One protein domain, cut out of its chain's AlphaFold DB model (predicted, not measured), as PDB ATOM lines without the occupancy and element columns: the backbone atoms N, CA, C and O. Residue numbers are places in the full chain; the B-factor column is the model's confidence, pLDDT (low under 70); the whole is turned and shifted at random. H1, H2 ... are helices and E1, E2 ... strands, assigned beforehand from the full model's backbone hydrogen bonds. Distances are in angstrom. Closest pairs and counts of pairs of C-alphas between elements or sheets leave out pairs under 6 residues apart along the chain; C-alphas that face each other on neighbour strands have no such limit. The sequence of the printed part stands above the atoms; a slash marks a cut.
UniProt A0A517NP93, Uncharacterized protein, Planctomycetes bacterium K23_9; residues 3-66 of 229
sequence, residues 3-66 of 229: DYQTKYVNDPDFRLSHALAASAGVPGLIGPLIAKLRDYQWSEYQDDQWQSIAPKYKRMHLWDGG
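Overview. This is residues 3 to 66 of the 229 residues of an uncharacterized protein of Planctomycetes bacterium K23_9 (UniProt A0A517NP93). This is a long, arched ribbon made of two small two-stranded sheets set end to end: the hairpin E2 and E3 at one end, and the pair E1 and E4 toward the other, with H1 beside that pair. Two links, residues 37 to 41 and 54 to 58, join the sheets, while residues 3 to 15, with no named element, run past the middle to H1. The printed part has 64 residues, with one named helix and four named strands in the order H1, E1, E2, E3, E4; each sheet is antiparallel. The class is mixed, helices and strands, with under half of the residues in named elements. The whole is only just loose, close to compact, with a radius of gyration of the C-alphas of 13.2 A and spans of 43 by 20 by 20 A.

Along the chain. Find C-alpha 42 at (174.043, 157.408, 146.978); from there E2, residues 42 to 46, runs 13.0 A, and E3, residues 49 to 53, runs back 12.4 A. E1 is residues 33 to 36, 9.9 A, and E4 is residues 59 to 62, 9.7 A, ending at C-alpha 62, (189.680, 154.199, 152.177). H1, residues 16 to 23, begins at (185.581, 142.046, 147.523) and is 10.5 A long.

Arrangement. In the hairpin E2 and E3, directions 141 degrees apart, look for N 44 and O 51, 2.9 A, within hydrogen-bond range. E1 and E4 are antiparallel at 153 degrees; N 33 and O 62 are within hydrogen-bond range at 2.9 A. The closest C-alphas of H1 and E1 are those of Ala 22 and Leu 33, 5.2 A. H1 is apart from E2 and E3. In H1 every O i to N i+4 pair is within hydrogen-bond range.

Size, cuts and confidence. The two C-alphas farthest apart, those of Leu 29 and Asp 47, are 43.4 A apart. The printed part has no cut and no long link between named elements. Mean pLDDT of the printed part is 88.4; residue 66 is under 70.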
ATOM      1  N   ASP A   3     178.923 156.430 155.580       84.75
ATOM      2  CA  ASP A   3     178.729 156.852 156.976       84.75
ATOM      3  C   ASP A   3     177.658 157.954 157.102       84.75
ATOM      4  O   ASP A   3     177.074 158.408 156.120       84.75
ATOM      5  N   TYR A   4     177.401 158.439 158.318       83.31
ATOM      6  CA  TYR A   4     176.394 159.480 158.558       83.31
ATOM      7  C   TYR A   4     176.687 160.830 157.862       83.31
ATOM      8  O   TYR A   4     175.764 161.632 157.670       83.31
ATOM      9  N   GLN A   5     177.943 161.099 157.478       86.00
ATOM     10  CA  GLN A   5     178.366 162.339 156.816       86.00
ATOM     11  C   GLN A   5     178.309 162.243 155.288       86.00
ATOM     12  O   GLN A   5     177.879 163.183 154.616       86.00
ATOM     13  N   THR A   6     178.785 161.126 154.746       86.81
ATOM     14  CA  THR A   6     178.849 160.799 153.317       86.81
ATOM     15  C   THR A   6     177.550 160.195 152.804       86.81
ATOM     16  O   THR A   6     177.301 160.255 151.602       86.81
ATOM     17  N   LYS A   7     176.699 159.726 153.722       91.88
ATOM     18  CA  LYS A   7     175.476 158.946 153.499       91.88
ATOM     19  C   LYS A   7     175.810 157.557 152.973       91.88
ATOM     20  O   LYS A   7     176.935 157.101 153.159       91.88
ATOM     21  N   TYR A   8     174.848 156.843 152.400       91.81
ATOM     22  CA  TYR A   8     174.991 155.407 152.181       91.81
ATOM     23  C   TYR A   8     174.747 155.012 150.730       91.81
ATOM     24  O   TYR A   8     173.812 155.469 150.079       91.81
ATOM     25  N   VAL A   9     175.578 154.097 150.247       91.56
ATOM     26  CA  VAL A   9     175.288 153.254 149.088       91.56
ATOM     27  C   VAL A   9     174.755 151.933 149.619       91.56
ATOM     28  O   VAL A   9     175.491 151.194 150.293       91.56
ATOM     29  N   ASN A  10     173.484 151.669 149.330       87.19
ATOM     30  CA  ASN A  10     172.838 150.388 149.585       87.19
ATOM     31  C   ASN A  10     173.229 149.413 148.472       87.19
ATOM     32  O   ASN A  10     173.247 149.810 147.312       87.19
ATOM     33  N   ASP A  11     173.582 148.183 148.847       85.69
ATOM     34  CA  ASP A  11     174.024 147.120 147.930       85.69
ATOM     35  C   ASP A  11     175.054 147.581 146.870       85.69
ATOM     36  O   ASP A  11     174.784 147.598 145.667       85.69
ATOM     37  N   PRO A  12     176.235 148.068 147.299       87.94
ATOM     38  CA  PRO A  12     177.229 148.567 146.362       87.94
ATOM     39  C   PRO A  12     177.806 147.418 145.526       87.94
ATOM     40  O   PRO A  12     178.278 146.430 146.091       87.94
ATOM     41  N   ASP A  13     177.922 147.607 144.206       89.88
ATOM     42  CA  ASP A  13     178.764 146.761 143.341       89.88
ATOM     43  C   ASP A  13     180.256 147.055 143.603       89.88
ATOM     44  O   ASP A  13     180.981 147.663 142.810       89.88
ATOM     45  N   PHE A  14     180.702 146.713 144.810       90.38
ATOM     46  CA  PHE A  14     182.052 146.935 145.293       90.38
ATOM     47  C   PHE A  14     182.777 145.600 145.401       90.38
ATOM     48  O   PHE A  14     182.443 144.740 146.215       90.38
ATOM     49  N   ARG A  15     183.813 145.432 144.577       91.38
ATOM     50  CA  ARG A  15     184.583 144.186 144.514       91.38
ATOM     51  C   ARG A  15     185.152 143.823 145.885       91.38
ATOM     52  O   ARG A  15     185.841 144.632 146.506       91.38
ATOM     53  N   LEU A  16     184.989 142.565 146.287       89.94
ATOM     54  CA  LEU A  16     185.581 142.046 147.523       89.94
ATOM     55  C   LEU A  16     187.106 142.250 147.563       89.94
ATOM     56  O   LEU A  16     187.657 142.602 148.601       89.94
ATOM     57  N   SER A  17     187.791 142.118 146.423       92.50
ATOM     58  CA  SER A  17     189.230 142.390 146.328       92.50
ATOM     59  C   SER A  17     189.595 143.841 146.662       92.50
ATOM     60  O   SER A  17     190.635 144.084 147.267       92.50
ATOM     61  N   HIS A  18     188.740 144.808 146.317       92.00
ATOM     62  CA  HIS A  18     188.920 146.205 146.700       92.00
ATOM     63  C   HIS A  18     188.657 146.411 148.193       92.00
ATOM     64  O   HIS A  18     189.403 147.140 148.835       92.00
ATOM     65  N   ALA A  19     187.655 145.740 148.768       90.06
ATOM     66  CA  ALA A  19     187.420 145.782 150.213       90.06
ATOM     67  C   ALA A  19     188.625 145.247 150.996       90.06
ATOM     68  O   ALA A  19     189.089 145.899 151.928       90.06
ATOM     69  N   LEU A  20     189.191 144.122 150.553       89.06
ATOM     70  CA  LEU A  20     190.412 143.561 151.128       89.06
ATOM     71  C   LEU A  20     191.609 144.511 150.968       89.06
ATOM     72  O   LEU A  20     192.335 144.742 151.930       89.06
ATOM     73  N   ALA A  21     191.792 145.113 149.787       90.31
ATOM     74  CA  ALA A  21     192.871 146.073 149.548       90.31
ATOM     75  C   ALA A  21     192.742 147.334 150.420       90.31
ATOM     76  O   ALA A  21     193.734 147.793 150.981       90.31
ATOM     77  N   ALA A  22     191.527 147.871 150.575       90.19
ATOM     78  CA  ALA A  22     191.246 148.988 151.472       90.19
ATOM     79  C   ALA A  22     191.536 148.623 152.934       90.19
ATOM     80  O   ALA A  22     192.183 149.393 153.638       90.19
ATOM     81  N   SER A  23     191.128 147.425 153.363       85.94
ATOM     82  CA  SER A  23     191.391 146.921 154.712       85.94
ATOM     83  C   SER A  23     192.876 146.715 155.005       85.94
ATOM     84  O   SER A  23     193.230 146.674 156.170       85.94
ATOM     85  N   ALA A  24     193.730 146.586 153.989       85.25
ATOM     86  CA  ALA A  24     195.182 146.484 154.141       85.25
ATOM     87  C   ALA A  24     195.909 147.826 153.924       85.25
ATOM     88  O   ALA A  24     197.138 147.873 153.942       85.25
ATOM     89  N   GLY A  25     195.184 148.920 153.670       86.56
ATOM     90  CA  GLY A  25     195.747 150.228 153.336       86.56
ATOM     91  C   GLY A  25     196.370 150.938 154.538       86.56
ATOM     92  O   GLY A  25     195.845 151.956 154.980       86.56
ATOM     93  N   VAL A  26     197.465 150.414 155.096       80.88
ATOM     94  CA  VAL A  26     198.134 150.978 156.281       80.88
ATOM     95  C   VAL A  26     198.816 152.314 155.930       80.88
ATOM     96  O   VAL A  26     199.605 152.367 154.969       80.88
ATOM     97  N   PRO A  27     198.581 153.396 156.704       80.56
ATOM     98  CA  PRO A  27     199.252 154.681 156.520       80.56
ATOM     99  C   PRO A  27     200.780 154.581 156.507       80.56
ATOM    100  O   PRO A  27     201.391 153.960 157.369       80.56
ATOM    101  N   GLY A  28     201.410 155.223 155.521       75.00
ATOM    102  CA  GLY A  28     202.870 155.284 155.386       75.00
ATOM    103  C   GLY A  28     203.543 154.025 154.824       75.00
ATOM    104  O   GLY A  28     204.735 154.089 154.538       75.00
ATOM    105  N   LEU A  29     202.810 152.919 154.636       78.25
ATOM    106  CA  LEU A  29     203.335 151.692 154.027       78.25
ATOM    107  C   LEU A  29     202.716 151.416 152.650       78.25
ATOM    108  O   LEU A  29     203.444 151.370 151.664       78.25
ATOM    109  N   ILE A  30     201.391 151.247 152.583       84.81
ATOM    110  CA  ILE A  30     200.676 150.891 151.341       84.81
ATOM    111  C   ILE A  30     199.976 152.117 150.746       84.81
ATOM    112  O   ILE A  30     200.089 152.376 149.550       84.81
ATOM    113  N   GLY A  31     199.303 152.911 151.583       85.75
ATOM    114  CA  GLY A  31     198.473 154.030 151.127       85.75
ATOM    115  C   GLY A  31     196.986 153.666 151.001       85.75
ATOM    116  O   GLY A  31     196.613 152.512 151.212       85.75
ATOM    117  N   PRO A  32     196.123 154.646 150.688       92.69
ATOM    118  CA  PRO A  32     194.684 154.438 150.656       92.69
ATOM    119  C   PRO A  32     194.227 153.843 149.325       92.69
ATOM    120  O   PRO A  32     194.752 154.181 148.260       92.69
ATOM    121  N   LEU A  33     193.140 153.074 149.364       92.69
ATOM    122  CA  LEU A  33     192.371 152.778 148.161       92.69
ATOM    123  C   LEU A  33     191.473 153.976 147.822       92.69
ATOM    124  O   LEU A  33     190.697 154.445 148.654       92.69
ATOM    125  N   ILE A  34     191.535 154.459 146.581       92.88
ATOM    126  CA  ILE A  34     190.707 155.581 146.124       92.88
ATOM    127  C   ILE A  34     189.480 155.049 145.377       92.88
ATOM    128  O   ILE A  34     189.587 154.587 144.242       92.88
ATOM    129  N   ALA A  35     188.302 155.177 145.988       89.88
ATOM    130  CA  ALA A  35     187.021 154.853 145.365       89.88
ATOM    131  C   ALA A  35     186.413 156.090 144.682       89.88
ATOM    132  O   ALA A  35     186.352 157.180 145.266       89.88
ATOM    133  N   LYS A  36     185.947 155.937 143.439       91.19
ATOM    134  CA  LYS A  36     185.208 156.980 142.711       91.19
ATOM    135  C   LYS A  36     183.742 156.928 143.126       91.19
ATOM    136  O   LYS A  36     183.049 155.956 142.866       91.19
ATOM    137  N   LEU A  37     183.271 157.987 143.772       87.31
ATOM    138  CA  LEU A  37     181.942 158.011 144.390       87.31
ATOM    139  C   LEU A  37     180.808 158.120 143.362       87.31
ATOM    140  O   LEU A  37     179.697 157.690 143.639       87.31
ATOM    141  N   ARG A  38     181.101 158.683 142.184       87.38
ATOM    142  CA  ARG A  38     180.136 158.880 141.088       87.38
ATOM    143  C   ARG A  38     179.679 157.584 140.425       87.38
ATOM    144  O   ARG A  38     178.675 157.610 139.728       87.38
ATOM    145  N   ASP A  39     180.413 156.498 140.642       87.38
ATOM    146  CA  ASP A  39     180.117 155.194 140.049       87.38
ATOM    147  C   ASP A  39     179.025 154.450 140.848       87.38
ATOM    148  O   ASP A  39     178.632 153.351 140.476       87.38
ATOM    149  N   TYR A  40     178.525 155.044 141.942       90.38
ATOM    150  CA  TYR A  40     177.544 154.448 142.848       90.38
ATOM    151  C   TYR A  40     176.322 155.349 143.034       90.38
ATOM    152  O   TYR A  40     176.432 156.579 143.015       90.38
ATOM    153  N   GLN A  41     175.174 154.727 143.306       91.81
ATOM    154  CA  GLN A  41     173.953 155.424 143.698       91.81
ATOM    155  C   GLN A  41     173.978 155.714 145.203       91.81
ATOM    156  O   GLN A  41     173.933 154.796 146.021       91.81
ATOM    157  N   TRP A  42     174.055 156.992 145.574       93.31
ATOM    158  CA  TRP A  42     174.043 157.408 146.978       93.31
ATOM    159  C   TRP A  42     172.625 157.684 147.439       93.31
ATOM    160  O   TRP A  42     171.787 158.167 146.680       93.31
ATOM    161  N   SER A  43     172.374 157.390 148.703       93.62
ATOM    162  CA  SER A  43     171.068 157.538 149.315       93.62
ATOM    163  C   SER A  43     171.182 157.968 150.769       93.62
ATOM    164  O   SER A  43     172.157 157.662 151.462       93.62
ATOM    165  N   GLU A  44     170.178 158.697 151.224       93.94
ATOM    166  CA  GLU A  44     169.998 159.087 152.612       93.94
ATOM    167  C   GLU A  44     168.611 158.655 153.078       93.94
ATOM    168  O   GLU A  44     167.653 158.706 152.311       93.94
ATOM    169  N   TYR A  45     168.513 158.215 154.328       89.50
ATOM    170  CA  TYR A  45     167.234 157.886 154.940       89.50
ATOM    171  C   TYR A  45     166.620 159.157 155.543       89.50
ATOM    172  O   TYR A  45     167.170 159.705 156.499       89.50
ATOM    173  N   GLN A  46     165.524 159.639 154.958       89.69
ATOM    174  CA  GLN A  46     164.751 160.803 155.406       89.69
ATOM    175  C   GLN A  46     163.255 160.529 155.209       89.69
ATOM    176  O   GLN A  46     162.872 159.889 154.231       89.69
ATOM    177  N   ASP A  47     162.414 161.027 156.117       89.31
ATOM    178  CA  ASP A  47     160.949 160.876 156.048       89.31
ATOM    179  C   ASP A  47     160.494 159.409 155.908       89.31
ATOM    180  O   ASP A  47     159.640 159.074 155.090       89.31
ATOM    181  N   ASP A  48     161.128 158.521 156.681       89.38
ATOM    182  CA  ASP A  48     160.924 157.066 156.649       89.38
ATOM    183  C   ASP A  48     161.144 156.400 155.278       89.38
ATOM    184  O   ASP A  48     160.663 155.295 155.014       89.38
ATOM    185  N   GLN A  49     161.901 157.049 154.387       92.31
ATOM    186  CA  GLN A  49     162.216 156.527 153.063       92.31
ATOM    187  C   GLN A  49     163.673 156.780 152.667       92.31
ATOM    188  O   GLN A  49     164.314 157.760 153.045       92.31
ATOM    189  N   TRP A  50     164.217 155.875 151.853       90.50
ATOM    190  CA  TRP A  50     165.518 156.078 151.224       90.50
ATOM    191  C   TRP A  50     165.372 157.001 150.020       90.50
ATOM    192  O   TRP A  50     164.741 156.649 149.025       90.50
ATOM    193  N   GLN A  51     165.997 158.170 150.096       92.69
ATOM    194  CA  GLN A  51     166.003 159.158 149.028       92.69
ATOM    195  C   GLN A  51     167.356 159.158 148.331       92.69
ATOM    196  O   GLN A  51     168.407 159.178 148.972       92.69
ATOM    197  N   SER A  52     167.338 159.136 147.000       92.81
ATOM    198  CA  SER A  52     168.558 159.220 146.207       92.81
ATOM    199  C   SER A  52     169.167 160.615 146.300       92.81
ATOM    200  O   SER A  52     168.481 161.612 146.087       92.81
ATOM    201  N   ILE A  53     170.477 160.685 146.503       93.12
ATOM    202  CA  ILE A  53     171.224 161.939 146.570       93.12
ATOM    203  C   ILE A  53     172.446 161.907 145.654       93.12
ATOM    204  O   ILE A  53     172.983 160.851 145.318       93.12
ATOM    205  N   ALA A  54     172.926 163.087 145.271       90.69
ATOM    206  CA  ALA A  54     174.235 163.196 144.646       90.69
ATOM    207  C   ALA A  54     175.338 163.016 145.707       90.69
ATOM    208  O   ALA A  54     175.215 163.552 146.814       90.69
ATOM    209  N   PRO A  55     176.446 162.323 145.391       89.56
ATOM    210  CA  PRO A  55     177.546 162.187 146.331       89.56
ATOM    211  C   PRO A  55     178.156 163.557 146.645       89.56
ATOM    212  O   PRO A  55     178.515 164.319 145.743       89.56
ATOM    213  N   LYS A  56     178.347 163.839 147.937       87.50
ATOM    214  CA  LYS A  56     178.955 165.091 148.425       87.50
ATOM    215  C   LYS A  56     180.371 165.318 147.882       87.50
ATOM    216  O   LYS A  56     180.789 166.454 147.668       87.50
ATOM    217  N   TYR A  57     181.111 164.237 147.646       89.12
ATOM    218  CA  TYR A  57     182.488 164.263 147.158       89.12
ATOM    219  C   TYR A  57     182.633 163.452 145.867       89.12
ATOM    220  O   TYR A  57     181.819 162.593 145.547       89.12
ATOM    221  N   LYS A  58     183.708 163.697 145.107       89.88
ATOM    222  CA  LYS A  58     184.000 162.929 143.878       89.88
ATOM    223  C   LYS A  58     184.761 161.628 144.150       89.88
ATOM    224  O   LYS A  58     184.648 160.680 143.375       89.88
ATOM    225  N   ARG A  59     185.575 161.604 145.208       91.56
ATOM    226  CA  ARG A  59     186.446 160.484 145.587       91.56
ATOM    227  C   ARG A  59     186.416 160.275 147.096       91.56
ATOM    228  O   ARG A  59     186.323 161.255 147.830       91.56
ATOM    229  N   MET A  60     186.547 159.025 147.518       89.56
ATOM    230  CA  MET A  60     186.707 158.616 148.912       89.56
ATOM    231  C   MET A  60     188.020 157.853 149.054       89.56
ATOM    232  O   MET A  60     188.338 157.010 148.218       89.56
ATOM    233  N   HIS A  61     188.800 158.195 150.076       91.50
ATOM    234  CA  HIS A  61     190.072 157.541 150.377       91.50
ATOM    235  C   HIS A  61     189.833 156.565 151.525       91.50
ATOM    236  O   HIS A  61     189.568 156.989 152.648       91.50
ATOM    237  N   LEU A  62     189.887 155.274 151.221       90.00
ATOM    238  CA  LEU A  62     189.680 154.199 152.177       90.00
ATOM    239  C   LEU A  62     191.031 153.755 152.734       90.00
ATOM    240  O   LEU A  62     191.935 153.406 151.972       90.00
ATOM    241  N   TRP A  63     191.146 153.794 154.053       87.69
ATOM    242  CA  TRP A  63     192.321 153.366 154.807       87.69
ATOM    243  C   TRP A  63     192.015 152.085 155.577       87.69
ATOM    244  O   TRP A  63     190.846 151.732 155.751       87.69
ATOM    245  N   ASP A  64     193.070 151.435 156.064       84.56
ATOM    246  CA  ASP A  64     192.964 150.272 156.941       84.56
ATOM    247  C   ASP A  64     192.027 150.562 158.127       84.56
ATOM    248  O   ASP A  64     192.158 151.577 158.825       84.56
ATOM    249  N   GLY A  65     191.082 149.644 158.354       75.06
ATOM    250  CA  GLY A  65     190.125 149.715 159.452       75.06
ATOM    251  C   GLY A  65     190.800 149.764 160.819       75.06
ATOM    252  O   GLY A  65     190.222 150.310 161.753       75.06
ATOM    253  N   GLY A  66     192.040 149.299 160.944       69.50
ATOM    254  CA  GLY A  66     192.799 149.363 162.179       69.50
ATOM    255  C   GLY A  66     193.259 150.749 162.608       69.50
ATOM    256  O   GLY A  66     193.547 150.967 163.783       69.50
TER     257      GLY A  66